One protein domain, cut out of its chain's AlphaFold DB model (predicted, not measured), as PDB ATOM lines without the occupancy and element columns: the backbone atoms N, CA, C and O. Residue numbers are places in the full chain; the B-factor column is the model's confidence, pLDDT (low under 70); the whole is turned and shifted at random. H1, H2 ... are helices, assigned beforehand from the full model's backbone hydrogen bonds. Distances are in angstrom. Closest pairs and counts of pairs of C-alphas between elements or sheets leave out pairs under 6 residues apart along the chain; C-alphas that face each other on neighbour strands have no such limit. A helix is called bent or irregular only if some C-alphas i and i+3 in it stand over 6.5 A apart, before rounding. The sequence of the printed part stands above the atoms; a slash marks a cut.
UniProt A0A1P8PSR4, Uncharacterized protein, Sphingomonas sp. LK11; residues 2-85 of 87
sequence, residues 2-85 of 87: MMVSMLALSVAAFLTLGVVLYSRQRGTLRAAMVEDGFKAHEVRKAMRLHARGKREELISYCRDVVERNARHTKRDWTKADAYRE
ATOM      1  N   MET A   2     109.113  39.171 -13.278       54.28
ATOM      2  CA  MET A   2     107.872  38.400 -13.007       54.28
ATOM      3  C   MET A   2     107.768  37.734 -11.614       54.28
ATOM      4  O   MET A   2     106.678  37.681 -11.052       54.28
ATOM      5  N   MET A   3     108.870  37.255 -11.016       50.66
ATOM      6  CA  MET A   3     108.833  36.600  -9.689       50.66
ATOM      7  C   MET A   3     108.433  37.548  -8.547       50.66
ATOM      8  O   MET A   3     107.733  37.141  -7.625       50.66
ATOM      9  N   VAL A   4     108.834  38.822  -8.620       55.78
ATOM     10  CA  VAL A   4     108.531  39.828  -7.584       55.78
ATOM     11  C   VAL A   4     107.038  40.173  -7.584       55.78
ATOM     12  O   VAL A   4     106.432  40.316  -6.526       55.78
ATOM     13  N   SER A   5     106.422  40.222  -8.767       53.56
ATOM     14  CA  SER A   5     104.988  40.476  -8.933       53.56
ATOM     15  C   SER A   5     104.125  39.345  -8.360       53.56
ATOM     16  O   SER A   5     103.122  39.619  -7.704       53.56
ATOM     17  N   MET A   6     104.524  38.078  -8.539       51.66
ATOM     18  CA  MET A   6     103.799  36.930  -7.971       51.66
ATOM     19  C   MET A   6     103.941  36.810  -6.450       51.66
ATOM     20  O   MET A   6     102.969  36.479  -5.767       51.66
ATOM     21  N   LEU A   7     105.118  37.127  -5.905       52.81
ATOM     22  CA  LEU A   7     105.326  37.212  -4.455       52.81
ATOM     23  C   LEU A   7     104.493  38.342  -3.827       52.81
ATOM     24  O   LEU A   7     103.863  38.141  -2.794       52.81
ATOM     25  N   ALA A   8     104.403  39.508  -4.472       58.66
ATOM     26  CA  ALA A   8     103.583  40.615  -3.972       58.66
ATOM     27  C   ALA A   8     102.076  40.285  -3.963       58.66
ATOM     28  O   ALA A   8     101.378  40.587  -2.994       58.66
ATOM     29  N   LEU A   9     101.579  39.618  -5.012       57.94
ATOM     30  CA  LEU A   9     100.179  39.182  -5.118       57.94
ATOM     31  C   LEU A   9      99.805  38.127  -4.067       57.94
ATOM     32  O   LEU A   9      98.730  38.204  -3.473       57.94
ATOM     33  N   SER A  10     100.692  37.168  -3.797       55.31
ATOM     34  CA  SER A  10     100.457  36.129  -2.785       55.31
ATOM     35  C   SER A  10     100.493  36.684  -1.357       55.31
ATOM     36  O   SER A  10      99.633  36.334  -0.548       55.31
ATOM     37  N   VAL A  11     101.398  37.621  -1.054       58.44
ATOM     38  CA  VAL A  11     101.429  38.317   0.247       58.44
ATOM     39  C   VAL A  11     100.175  39.174   0.456       58.44
ATOM     40  O   VAL A  11      99.581  39.140   1.533       58.44
ATOM     41  N   ALA A  12      99.704  39.887  -0.572       59.75
ATOM     42  CA  ALA A  12      98.461  40.656  -0.498       59.75
ATOM     43  C   ALA A  12      97.223  39.760  -0.291       59.75
ATOM     44  O   ALA A  12      96.338  40.098   0.500       59.75
ATOM     45  N   ALA A  13      97.174  38.593  -0.941       56.91
ATOM     46  CA  ALA A  13      96.114  37.604  -0.741       56.91
ATOM     47  C   ALA A  13      96.116  37.035   0.692       56.91
ATOM     48  O   ALA A  13      95.063  36.920   1.315       56.91
ATOM     49  N   PHE A  14      97.292  36.750   1.260       56.31
ATOM     50  CA  PHE A  14      97.415  36.298   2.651       56.31
ATOM     51  C   PHE A  14      96.993  37.366   3.665       56.31
ATOM     52  O   PHE A  14      96.289  37.061   4.628       56.31
ATOM     53  N   LEU A  15      97.375  38.625   3.442       57.09
ATOM     54  CA  LEU A  15      96.989  39.736   4.312       57.09
ATOM     55  C   LEU A  15      95.484  40.006   4.249       57.09
ATOM     56  O   LEU A  15      94.853  40.204   5.283       57.09
ATOM     57  N   THR A  16      94.883  39.959   3.060       58.44
ATOM     58  CA  THR A  16      93.433  40.138   2.896       58.44
ATOM     59  C   THR A  16      92.644  38.984   3.520       58.44
ATOM     60  O   THR A  16      91.705  39.247   4.270       58.44
ATOM     61  N   LEU A  17      93.060  37.725   3.335       50.84
ATOM     62  CA  LEU A  17      92.477  36.565   4.027       50.84
ATOM     63  C   LEU A  17      92.616  36.662   5.550       50.84
ATOM     64  O   LEU A  17      91.639  36.446   6.266       50.84
ATOM     65  N   GLY A  18      93.792  37.042   6.053       45.56
ATOM     66  CA  GLY A  18      94.028  37.251   7.482       45.56
ATOM     67  C   GLY A  18      93.138  38.347   8.069       45.56
ATOM     68  O   GLY A  18      92.548  38.161   9.131       45.56
ATOM     69  N   VAL A  19      92.953  39.459   7.351       57.91
ATOM     70  CA  VAL A  19      92.062  40.561   7.749       57.91
ATOM     71  C   VAL A  19      90.588  40.145   7.700       57.91
ATOM     72  O   VAL A  19      89.823  40.501   8.598       57.91
ATOM     73  N   VAL A  20      90.168  39.365   6.701       53.69
ATOM     74  CA  VAL A  20      88.793  38.842   6.595       53.69
ATOM     75  C   VAL A  20      88.499  37.834   7.707       53.69
ATOM     76  O   VAL A  20      87.444  37.903   8.336       53.69
ATOM     77  N   LEU A  21      89.435  36.936   8.013       55.06
ATOM     78  CA  LEU A  21      89.298  35.982   9.115       55.06
ATOM     79  C   LEU A  21      89.283  36.694  10.469       55.06
ATOM     80  O   LEU A  21      88.399  36.432  11.280       55.06
ATOM     81  N   TYR A  22      90.183  37.655  10.683       53.41
ATOM     82  CA  TYR A  22      90.250  38.447  11.911       53.41
ATOM     83  C   TYR A  22      89.009  39.329  12.109       53.41
ATOM     84  O   TYR A  22      88.478  39.437  13.214       53.41
ATOM     85  N   SER A  23      88.491  39.937  11.040       55.75
ATOM     86  CA  SER A  23      87.258  40.732  11.093       55.75
ATOM     87  C   SER A  23      86.015  39.867  11.309       55.75
ATOM     88  O   SER A  23      85.156  40.257  12.102       55.75
ATOM     89  N   ARG A  24      85.949  38.667  10.711       57.53
ATOM     90  CA  ARG A  24      84.919  37.666  11.031       57.53
ATOM     91  C   ARG A  24      84.989  37.250  12.495       57.53
ATOM     92  O   ARG A  24      83.966  37.316  13.159       57.53
ATOM     93  N   GLN A  25      86.174  36.936  13.020       59.25
ATOM     94  CA  GLN A  25      86.366  36.562  14.427       59.25
ATOM     95  C   GLN A  25      85.970  37.688  15.397       59.25
ATOM     96  O   GLN A  25      85.352  37.448  16.433       59.25
ATOM     97  N   ARG A  26      86.272  38.947  15.048       58.91
ATOM     98  CA  ARG A  26      85.836  40.123  15.819       58.91
ATOM     99  C   ARG A  26      84.326  40.331  15.760       58.91
ATOM    100  O   ARG A  26      83.733  40.729  16.763       58.91
ATOM    101  N   GLY A  27      83.715  40.095  14.602       62.66
ATOM    102  CA  GLY A  27      82.268  40.152  14.412       62.66
ATOM    103  C   GLY A  27      81.547  39.076  15.218       62.66
ATOM    104  O   GLY A  27      80.594  39.394  15.924       62.66
ATOM    105  N   THR A  28      82.050  37.839  15.188       72.06
ATOM    106  CA  THR A  28      81.489  36.711  15.943       72.06
ATOM    107  C   THR A  28      81.660  36.895  17.443       72.06
ATOM    108  O   THR A  28      80.707  36.669  18.174       72.06
ATOM    109  N   LEU A  29      82.817  37.384  17.912       74.19
ATOM    110  CA  LEU A  29      83.027  37.665  19.336       74.19
ATOM    111  C   LEU A  29      82.074  38.760  19.828       74.19
ATOM    112  O   LEU A  29      81.419  38.610  20.852       74.19
ATOM    113  N   ARG A  30      81.952  39.859  19.075       80.44
ATOM    114  CA  ARG A  30      81.029  40.945  19.421       80.44
ATOM    115  C   ARG A  30      79.577  40.467  19.447       80.44
ATOM    116  O   ARG A  30      78.845  40.865  20.348       80.44
ATOM    117  N   ALA A  31      79.164  39.678  18.457       78.50
ATOM    118  CA  ALA A  31      77.808  39.148  18.365       78.50
ATOM    119  C   ALA A  31      77.507  38.185  19.520       78.50
ATOM    120  O   ALA A  31      76.497  38.376  20.190       78.50
ATOM    121  N   ALA A  32      78.424  37.258  19.812       78.94
ATOM    122  CA  ALA A  32      78.313  36.331  20.935       78.94
ATOM    123  C   ALA A  32      78.151  37.078  22.262       78.94
ATOM    124  O   ALA A  32      77.182  36.862  22.971       78.94
ATOM    125  N   MET A  33      79.002  38.071  22.547       81.50
ATOM    126  CA  MET A  33      78.892  38.833  23.797       81.50
ATOM    127  C   MET A  33      77.574  39.609  23.920       81.50
ATOM    128  O   MET A  33      77.049  39.777  25.018       81.50
ATOM    129  N   VAL A  34      77.033  40.119  22.810       83.94
ATOM    130  CA  VAL A  34      75.723  40.791  22.819       83.94
ATOM    131  C   VAL A  34      74.599  39.785  23.064       83.94
ATOM    132  O   VAL A  34      73.688  40.091  23.832       83.94
ATOM    133  N   GLU A  35      74.673  38.602  22.452       80.50
ATOM    134  CA  GLU A  35      73.725  37.505  22.675       80.50
ATOM    135  C   GLU A  35      73.773  36.996  24.125       80.50
ATOM    136  O   GLU A  35      72.729  36.781  24.737       80.50
ATOM    137  N   ASP A  36      74.972  36.929  24.704       79.94
ATOM    138  CA  ASP A  36      75.241  36.577  26.102       79.94
ATOM    139  C   ASP A  36      74.812  37.680  27.092       79.94
ATOM    140  O   ASP A  36      74.951  37.535  28.306       79.94
ATOM    141  N   GLY A  37      74.294  38.813  26.599       79.62
ATOM    142  CA  GLY A  37      73.672  39.850  27.421       79.62
ATOM    143  C   GLY A  37      74.596  40.978  27.887       79.62
ATOM    144  O   GLY A  37      74.150  41.823  28.680       79.62
ATOM    145  N   PHE A  38      75.832  41.058  27.378       84.94
ATOM    146  CA  PHE A  38      76.772  42.135  27.702       84.94
ATOM    147  C   PHE A  38      76.271  43.492  27.195       84.94
ATOM    148  O   PHE A  38      75.739  43.645  26.091       84.94
ATOM    149  N   LYS A  39      76.495  44.541  27.988       87.69
ATOM    150  CA  LYS A  39      76.155  45.917  27.611       87.69
ATOM    151  C   LYS A  39      77.133  46.439  26.565       87.69
ATOM    152  O   LYS A  39      78.319  46.116  26.559       87.69
ATOM    153  N   ALA A  40      76.676  47.383  25.741       86.31
ATOM    154  CA  ALA A  40      77.482  47.950  24.657       86.31
ATOM    155  C   ALA A  40      78.853  48.501  25.108       86.31
ATOM    156  O   ALA A  40      79.840  48.379  24.384       86.31
ATOM    157  N   HIS A  41      78.946  49.103  26.300       88.50
ATOM    158  CA  HIS A  41      80.222  49.610  26.818       88.50
ATOM    159  C   HIS A  41      81.171  48.495  27.290       88.50
ATOM    160  O   HIS A  41      82.386  48.665  27.179       88.50
ATOM    161  N   GLU A  42      80.633  47.362  27.752       88.12
ATOM    162  CA  GLU A  42      81.405  46.190  28.178       88.12
ATOM    163  C   GLU A  42      81.994  45.483  26.960       88.12
ATOM    164  O   GLU A  42      83.205  45.285  26.874       88.12
ATOM    165  N   VAL A  43      81.161  45.268  25.939       87.88
ATOM    166  CA  VAL A  43      81.585  44.727  24.644       87.88
ATOM    167  C   VAL A  43      82.675  45.601  24.016       87.88
ATOM    168  O   VAL A  43      83.699  45.095  23.564       87.88
ATOM    169  N   ARG A  44      82.546  46.937  24.046       89.25
ATOM    170  CA  ARG A  44      83.608  47.839  23.554       89.25
ATOM    171  C   ARG A  44      84.926  47.687  24.318       89.25
ATOM    172  O   ARG A  44      85.991  47.821  23.717       89.25
ATOM    173  N   LYS A  45      84.895  47.459  25.635       90.19
ATOM    174  CA  LYS A  45      86.115  47.245  26.428       90.19
ATOM    175  C   LYS A  45      86.741  45.884  26.113       90.19
ATOM    176  O   LYS A  45      87.936  45.847  25.832       90.19
ATOM    177  N   ALA A  46      85.941  44.825  26.039       86.88
ATOM    178  CA  ALA A  46      86.387  43.495  25.633       86.88
ATOM    179  C   ALA A  46      87.022  43.498  24.232       86.88
ATOM    180  O   ALA A  46      88.151  43.051  24.049       86.88
ATOM    181  N   MET A  47      86.380  44.141  23.252       86.94
ATOM    182  CA  MET A  47      86.926  44.267  21.896       86.94
ATOM    183  C   MET A  47      88.241  45.056  21.835       86.94
ATOM    184  O   MET A  47      89.049  44.813  20.936       86.94
ATOM    185  N   ARG A  48      88.479  45.992  22.766       89.50
ATOM    186  CA  ARG A  48      89.770  46.692  22.893       89.50
ATOM    187  C   ARG A  48      90.857  45.786  23.468       89.50
ATOM    188  O   ARG A  48      91.984  45.856  22.996       89.50
ATOM    189  N   LEU A  49      90.532  44.946  24.453       87.75
ATOM    190  CA  LEU A  49      91.473  43.967  25.014       87.75
ATOM    191  C   LEU A  49      91.835  42.897  23.979       87.75
ATOM    192  O   LEU A  49      93.015  42.626  23.767       87.75
ATOM    193  N   HIS A  50      90.836  42.395  23.247       84.44
ATOM    194  CA  HIS A  50      91.038  41.463  22.142       84.44
ATOM    195  C   HIS A  50      91.925  42.058  21.036       84.44
ATOM    196  O   HIS A  50      92.872  41.415  20.592       84.44
ATOM    197  N   ALA A  51      91.687  43.317  20.645       83.00
ATOM    198  CA  ALA A  51      92.508  44.003  19.643       83.00
ATOM    199  C   ALA A  51      93.970  44.211  20.074       83.00
ATOM    200  O   ALA A  51      94.844  44.336  19.225       83.00
ATOM    201  N   ARG A  52      94.238  44.248  21.383       87.19
ATOM    202  CA  ARG A  52      95.584  44.391  21.957       87.19
ATOM    203  C   ARG A  52      96.283  43.050  22.206       87.19
ATOM    204  O   ARG A  52      97.364  43.051  22.779       87.19
ATOM    205  N   GLY A  53      95.659  41.921  21.857       82.94
ATOM    206  CA  GLY A  53      96.209  40.586  22.121       82.94
ATOM    207  C   GLY A  53      96.262  40.201  23.607       82.94
ATOM    208  O   GLY A  53      96.857  39.188  23.957       82.94
ATOM    209  N   LYS A  54      95.625  40.976  24.494       86.00
ATOM    210  CA  LYS A  54      95.621  40.762  25.950       86.00
ATOM    211  C   LYS A  54      94.570  39.719  26.336       86.00
ATOM    212  O   LYS A  54      93.521  40.054  26.886       86.00
ATOM    213  N   ARG A  55      94.818  38.459  25.975       80.94
ATOM    214  CA  ARG A  55      93.851  37.360  26.132       80.94
ATOM    215  C   ARG A  55      93.482  37.100  27.597       80.94
ATOM    216  O   ARG A  55      92.302  36.961  27.888       80.94
ATOM    217  N   GLU A  56      94.455  37.095  28.503       82.81
ATOM    218  CA  GLU A  56      94.213  36.863  29.938       82.81
ATOM    219  C   GLU A  56      93.362  37.975  30.565       82.81
ATOM    220  O   GLU A  56      92.345  37.700  31.198       82.81
ATOM    221  N   GLU A  57      93.702  39.244  30.302       86.50
ATOM    222  CA  GLU A  57      92.910  40.392  30.771       86.50
ATOM    223  C   GLU A  57      91.493  40.396  30.185       86.50
ATOM    224  O   GLU A  57      90.553  40.820  30.853       86.50
ATOM    225  N   LEU A  58      91.320  39.941  28.938       85.75
ATOM    226  CA  LEU A  58      90.003  39.795  28.321       85.75
ATOM    227  C   LEU A  58      89.155  38.759  29.067       85.75
ATOM    228  O   LEU A  58      88.012  39.061  29.395       85.75
ATOM    229  N   ILE A  59      89.709  37.575  29.340       83.12
ATOM    230  CA  ILE A  59      89.002  36.494  30.044       83.12
ATOM    231  C   ILE A  59      88.622  36.946  31.458       83.12
ATOM    232  O   ILE A  59      87.449  36.877  31.827       83.12
ATOM    233  N   SER A  60      89.579  37.504  32.208       85.50
ATOM    234  CA  SER A  60      89.330  38.059  33.544       85.50
ATOM    235  C   SER A  60      88.259  39.155  33.514       85.50
ATOM    236  O   SER A  60      87.329  39.135  34.317       85.50
ATOM    237  N   TYR A  61      88.310  40.060  32.533       88.81
ATOM    238  CA  TYR A  61      87.301  41.107  32.390       88.81
ATOM    239  C   TYR A  61      85.897  40.553  32.101       88.81
ATOM    240  O   TYR A  61      84.919  41.052  32.660       88.81
ATOM    241  N   CYS A  62      85.778  39.544  31.233       83.50
ATOM    242  CA  CYS A  62      84.498  38.899  30.950       83.50
ATOM    243  C   CYS A  62      83.919  38.244  32.209       83.50
ATOM    244  O   CYS A  62      82.744  38.455  32.511       83.50
ATOM    245  N   ARG A  63      84.749  37.539  32.984       83.38
ATOM    246  CA  ARG A  63      84.357  36.928  34.259       83.38
ATOM    247  C   ARG A  63      83.802  37.956  35.245       83.38
ATOM    248  O   ARG A  63      82.682  37.794  35.722       83.38
ATOM    249  N   ASP A  64      84.528  39.049  35.472       88.19
ATOM    250  CA  ASP A  64      84.110  40.121  36.385       88.19
ATOM    251  C   ASP A  64      82.766  40.745  35.982       88.19
ATOM    252  O   ASP A  64      81.988  41.208  36.820       88.19
ATOM    253  N   VAL A  65      82.487  40.834  34.680       86.25
ATOM    254  CA  VAL A  65      81.205  41.338  34.174       86.25
ATOM    255  C   VAL A  65      80.077  40.355  34.484       86.25
ATOM    256  O   VAL A  65      79.043  40.778  35.006       86.25
ATOM    257  N   VAL A  66      80.280  39.064  34.218       85.06
ATOM    258  CA  VAL A  66      79.282  38.016  34.480       85.06
ATOM    259  C   VAL A  66      79.020  37.872  35.980       85.06
ATOM    260  O   VAL A  66      77.867  37.829  36.401       85.06
ATOM    261  N   GLU A  67      80.056  37.855  36.818       82.94
ATOM    262  CA  GLU A  67      79.907  37.746  38.275       82.94
ATOM    263  C   GLU A  67      79.182  38.954  38.884       82.94
ATOM    264  O   GLU A  67      78.285  38.781  39.711       82.94
ATOM    265  N   ARG A  68      79.505  40.180  38.449       84.31
ATOM    266  CA  ARG A  68      78.805  41.385  38.927       84.31
ATOM    267  C   ARG A  68      77.353  41.416  38.468       84.31
ATOM    268  O   ARG A  68      76.466  41.710  39.265       84.31
ATOM    269  N   ASN A  69      77.079  41.118  37.202       79.56
ATOM    270  CA  ASN A  69      75.715  41.217  36.690       79.56
ATOM    271  C   ASN A  69      74.818  40.051  37.139       79.56
ATOM    272  O   ASN A  69      73.621  40.276  37.334       79.56
ATOM    273  N   ALA A  70      75.362  38.857  37.389       73.31
ATOM    274  CA  ALA A  70      74.606  37.750  37.979       73.31
ATOM    275  C   ALA A  70      74.085  38.084  39.388       73.31
ATOM    276  O   ALA A  70      73.005  37.648  39.768       73.31
ATOM    277  N   ARG A  71      74.817  38.906  40.155       68.25
ATOM    278  CA  ARG A  71      74.386  39.349  41.493       68.25
ATOM    279  C   ARG A  71      73.323  40.448  41.465       68.25
ATOM    280  O   ARG A  71      72.562  40.579  42.417       68.25
ATOM    281  N   HIS A  72      73.292  41.266  40.413       66.50
ATOM    282  CA  HIS A  72      72.545  42.531  40.408       66.50
ATOM    283  C   HIS A  72      71.417  42.617  39.378       66.50
ATOM    284  O   HIS A  72      70.629  43.561  39.421       66.50
ATOM    285  N   THR A  73      71.320  41.681  38.433       67.94
ATOM    286  CA  THR A  73      70.356  41.770  37.330       67.94
ATOM    287  C   THR A  73      69.416  40.569  37.318       67.94
ATOM    288  O   THR A  73      69.833  39.453  37.593       67.94
ATOM    289  N   LYS A  74      68.153  40.783  36.929       70.44
ATOM    290  CA  LYS A  74      67.183  39.701  36.651       70.44
ATOM    291  C   LYS A  74      67.419  39.012  35.295       70.44
ATOM    292  O   LYS A  74      66.541  38.313  34.803       70.44
ATOM    293  N   ARG A  75      68.534  39.318  34.624       70.75
ATOM    294  CA  ARG A  75      68.834  38.845  33.270       70.75
ATOM    295  C   ARG A  75      69.412  37.432  33.380       70.75
ATOM    296  O   ARG A  75      70.166  37.172  34.310       70.75
ATOM    297  N   ASP A  76      69.045  36.540  32.469       71.31
ATOM    298  CA  ASP A  76      69.606  35.188  32.432       71.31
ATOM    299  C   ASP A  76      71.044  35.244  31.892       71.31
ATOM    300  O   ASP A  76      71.273  35.755  30.795       71.31
ATOM    301  N   TRP A  77      72.004  34.785  32.699       79.00
ATOM    302  CA  TRP A  77      73.442  34.795  32.398       79.00
ATOM    303  C   TRP A  77      74.004  33.393  32.132       79.00
ATOM    304  O   TRP A  77      75.212  33.255  31.972       79.00
ATOM    305  N   THR A  78      73.161  32.361  32.036       78.06
ATOM    306  CA  THR A  78      73.603  30.968  31.827       78.06
ATOM    307  C   THR A  78      74.484  30.790  30.589       78.06
ATOM    308  O   THR A  78      75.496  30.101  30.648       78.06
ATOM    309  N   LYS A  79      74.178  31.468  29.475       73.81
ATOM    310  CA  LYS A  79      75.031  31.438  28.268       73.81
ATOM    311  C   LYS A  79      76.416  32.060  28.491       73.81
ATOM    312  O   LYS A  79      77.400  31.620  27.906       73.81
ATOM    313  N   ALA A  80      76.500  33.052  29.373       74.88
ATOM    314  CA  ALA A  80      77.739  33.736  29.710       74.88
ATOM    315  C   ALA A  80      78.546  33.022  30.812       74.88
ATOM    316  O   ALA A  80      79.691  33.398  31.070       74.88
ATOM    317  N   ASP A  81      77.994  31.998  31.469       73.44
ATOM    318  CA  ASP A  81      78.724  31.248  32.499       73.44
ATOM    319  C   ASP A  81      79.946  30.517  31.931       73.44
ATOM    320  O   ASP A  81      80.921  30.322  32.655       73.44
ATOM    321  N   ALA A  82      79.985  30.252  30.620       71.75
ATOM    322  CA  ALA A  82      81.170  29.727  29.943       71.75
ATOM    323  C   ALA A  82      82.431  30.584  30.184       71.75
ATOM    324  O   ALA A  82      83.534  30.052  30.218       71.75
ATOM    325  N   TYR A  83      82.304  31.900  30.418       73.94
ATOM    326  CA  TYR A  83      83.458  32.754  30.738       73.94
ATOM    327  C   TYR A  83      84.025  32.518  32.150       73.94
ATOM    328  O   TYR A  83      85.162  32.913  32.412       73.94
ATOM    329  N   ARG A  84      83.265  31.892  33.064       67.06
ATOM    330  CA  ARG A  84      83.735  31.531  34.415       67.06
ATOM    331  C   ARG A  84      84.609  30.278  34.417       67.06
ATOM    332  O   ARG A  84      85.508  30.196  35.247       67.06
ATOM    333  N   GLU A  85      84.356  29.346  33.500       65.69
ATOM    334  CA  GLU A  85      85.014  28.030  33.423       65.69
ATOM    335  C   GLU A  85      86.332  28.034  32.623       65.69
ATOM    336  O   GLU A  85      86.995  27.012  32.506       65.69
TER     337      GLU A  85
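AT A GLANCE: This is residues 2 to 85 of the 87 residues of an uncharacterized protein of Sphingomonas sp. LK11 (UniProt A0A1P8PSR4). A long straight helix, H1, sticks out as a lone arm with residues 2 to 21, and beyond this arm the last part of H1 and the three helices after it, H2, H3 and H4, fold back and forth into a small compact head. The head is made by the last part of H1, by H2 folded back along it, by H3 side by side with H2, and by the short H4, which packs on H3. The printed part has 84 residues with four named helices, in the order H1, H2, H3, H4, and no named strand; its class is all helix. The whole is only just loose, close to extended, with a radius of gyration of the C-alphas of 17.7 A, and it spans 64 by 22 by 21 A, the arm making much of the length. Without the arm, the remaining 64 residues span 33 by 21 by 20 A.

IN THESE COORDINATES: H1 is residues 2 to 35, 34 residues and the longest helix; it begins at C-alpha 2 at (107.872, 38.400, -13.007), ends at C-alpha 35 at (73.725, 37.505, 22.675), and measures 49.4 A from first to last C-alpha. After four residues comes H2, residues 40 to 51, with 16.3 A from first to last C-alpha. Three residues later H3 begins; it is residues 55 to 72 and measures 26.2 A. After five more residues comes H4, residues 78 to 83, with 10.1 A from first to last C-alpha, ending at C-alpha 83 at (83.458, 32.754, 30.738). H4 is irregular, but only just: C-alphas 79 and 82 are 6.6 A apart.

HOW THE PARTS SIT: Residues 2 to 21 of H1 stand free, with no C-alpha 8 or more residues away along the chain within 10 A. H1 touches H2 with residues 26 to 34 alone, and the closest C-alphas of the two are those of Arg 30 and Val 43, 6.5 A apart. H1 and H2 run opposite ways at a shallow tilt of 32 degrees, only just short of steep, and form a helical hairpin. H2 touches H3, with 8 pairs of C-alphas within 8 A; the closest are those of Leu 49 and Leu 58, 5.5 A apart. H2 and H3 are also a helical hairpin, opposite ways at a shallow tilt of 17 degrees, and their centres are 12.0 A apart. H3 touches H4 with residues 59 to 66 alone, and the closest C-alphas are those of Arg 63 and Tyr 83, 5.5 A apart. H3 and H4 make the third helical hairpin, opposite ways at a shallow tilt of 33 degrees, only just short of steep. The helix packing is mostly aligned: the three pairs that touch are each at a shallow tilt. H1 and H4 are close but not clearly touching, with the closest C-alphas, those of Met 33 and Ala 80, 7.9 A apart. H1 and H3 are apart, and so are H2 and H4. In H1, H2 and H3 every O i to N i+4 pair is within hydrogen-bond range; in H4 it is 0 of 2, beside 2 of 3 O i to N i+3 pairs.

THE WHOLE: The two C-alphas farthest apart are those of Met 2 and Lys 74, at 64.2 A, while those of Met 2 and Glu 85, the first and last printed, are 52.8 A apart. The printed part has no cut. The links H1 to H2, H2 to H3 and H3 to H4 are each tight. The mean pLDDT of the printed part is 73.0, and the model's confidence is low, under 70, at residues 2 to 27, 71 to 73 and 84 to 85. The mean pLDDT is 61 for H1 and 87 for H2.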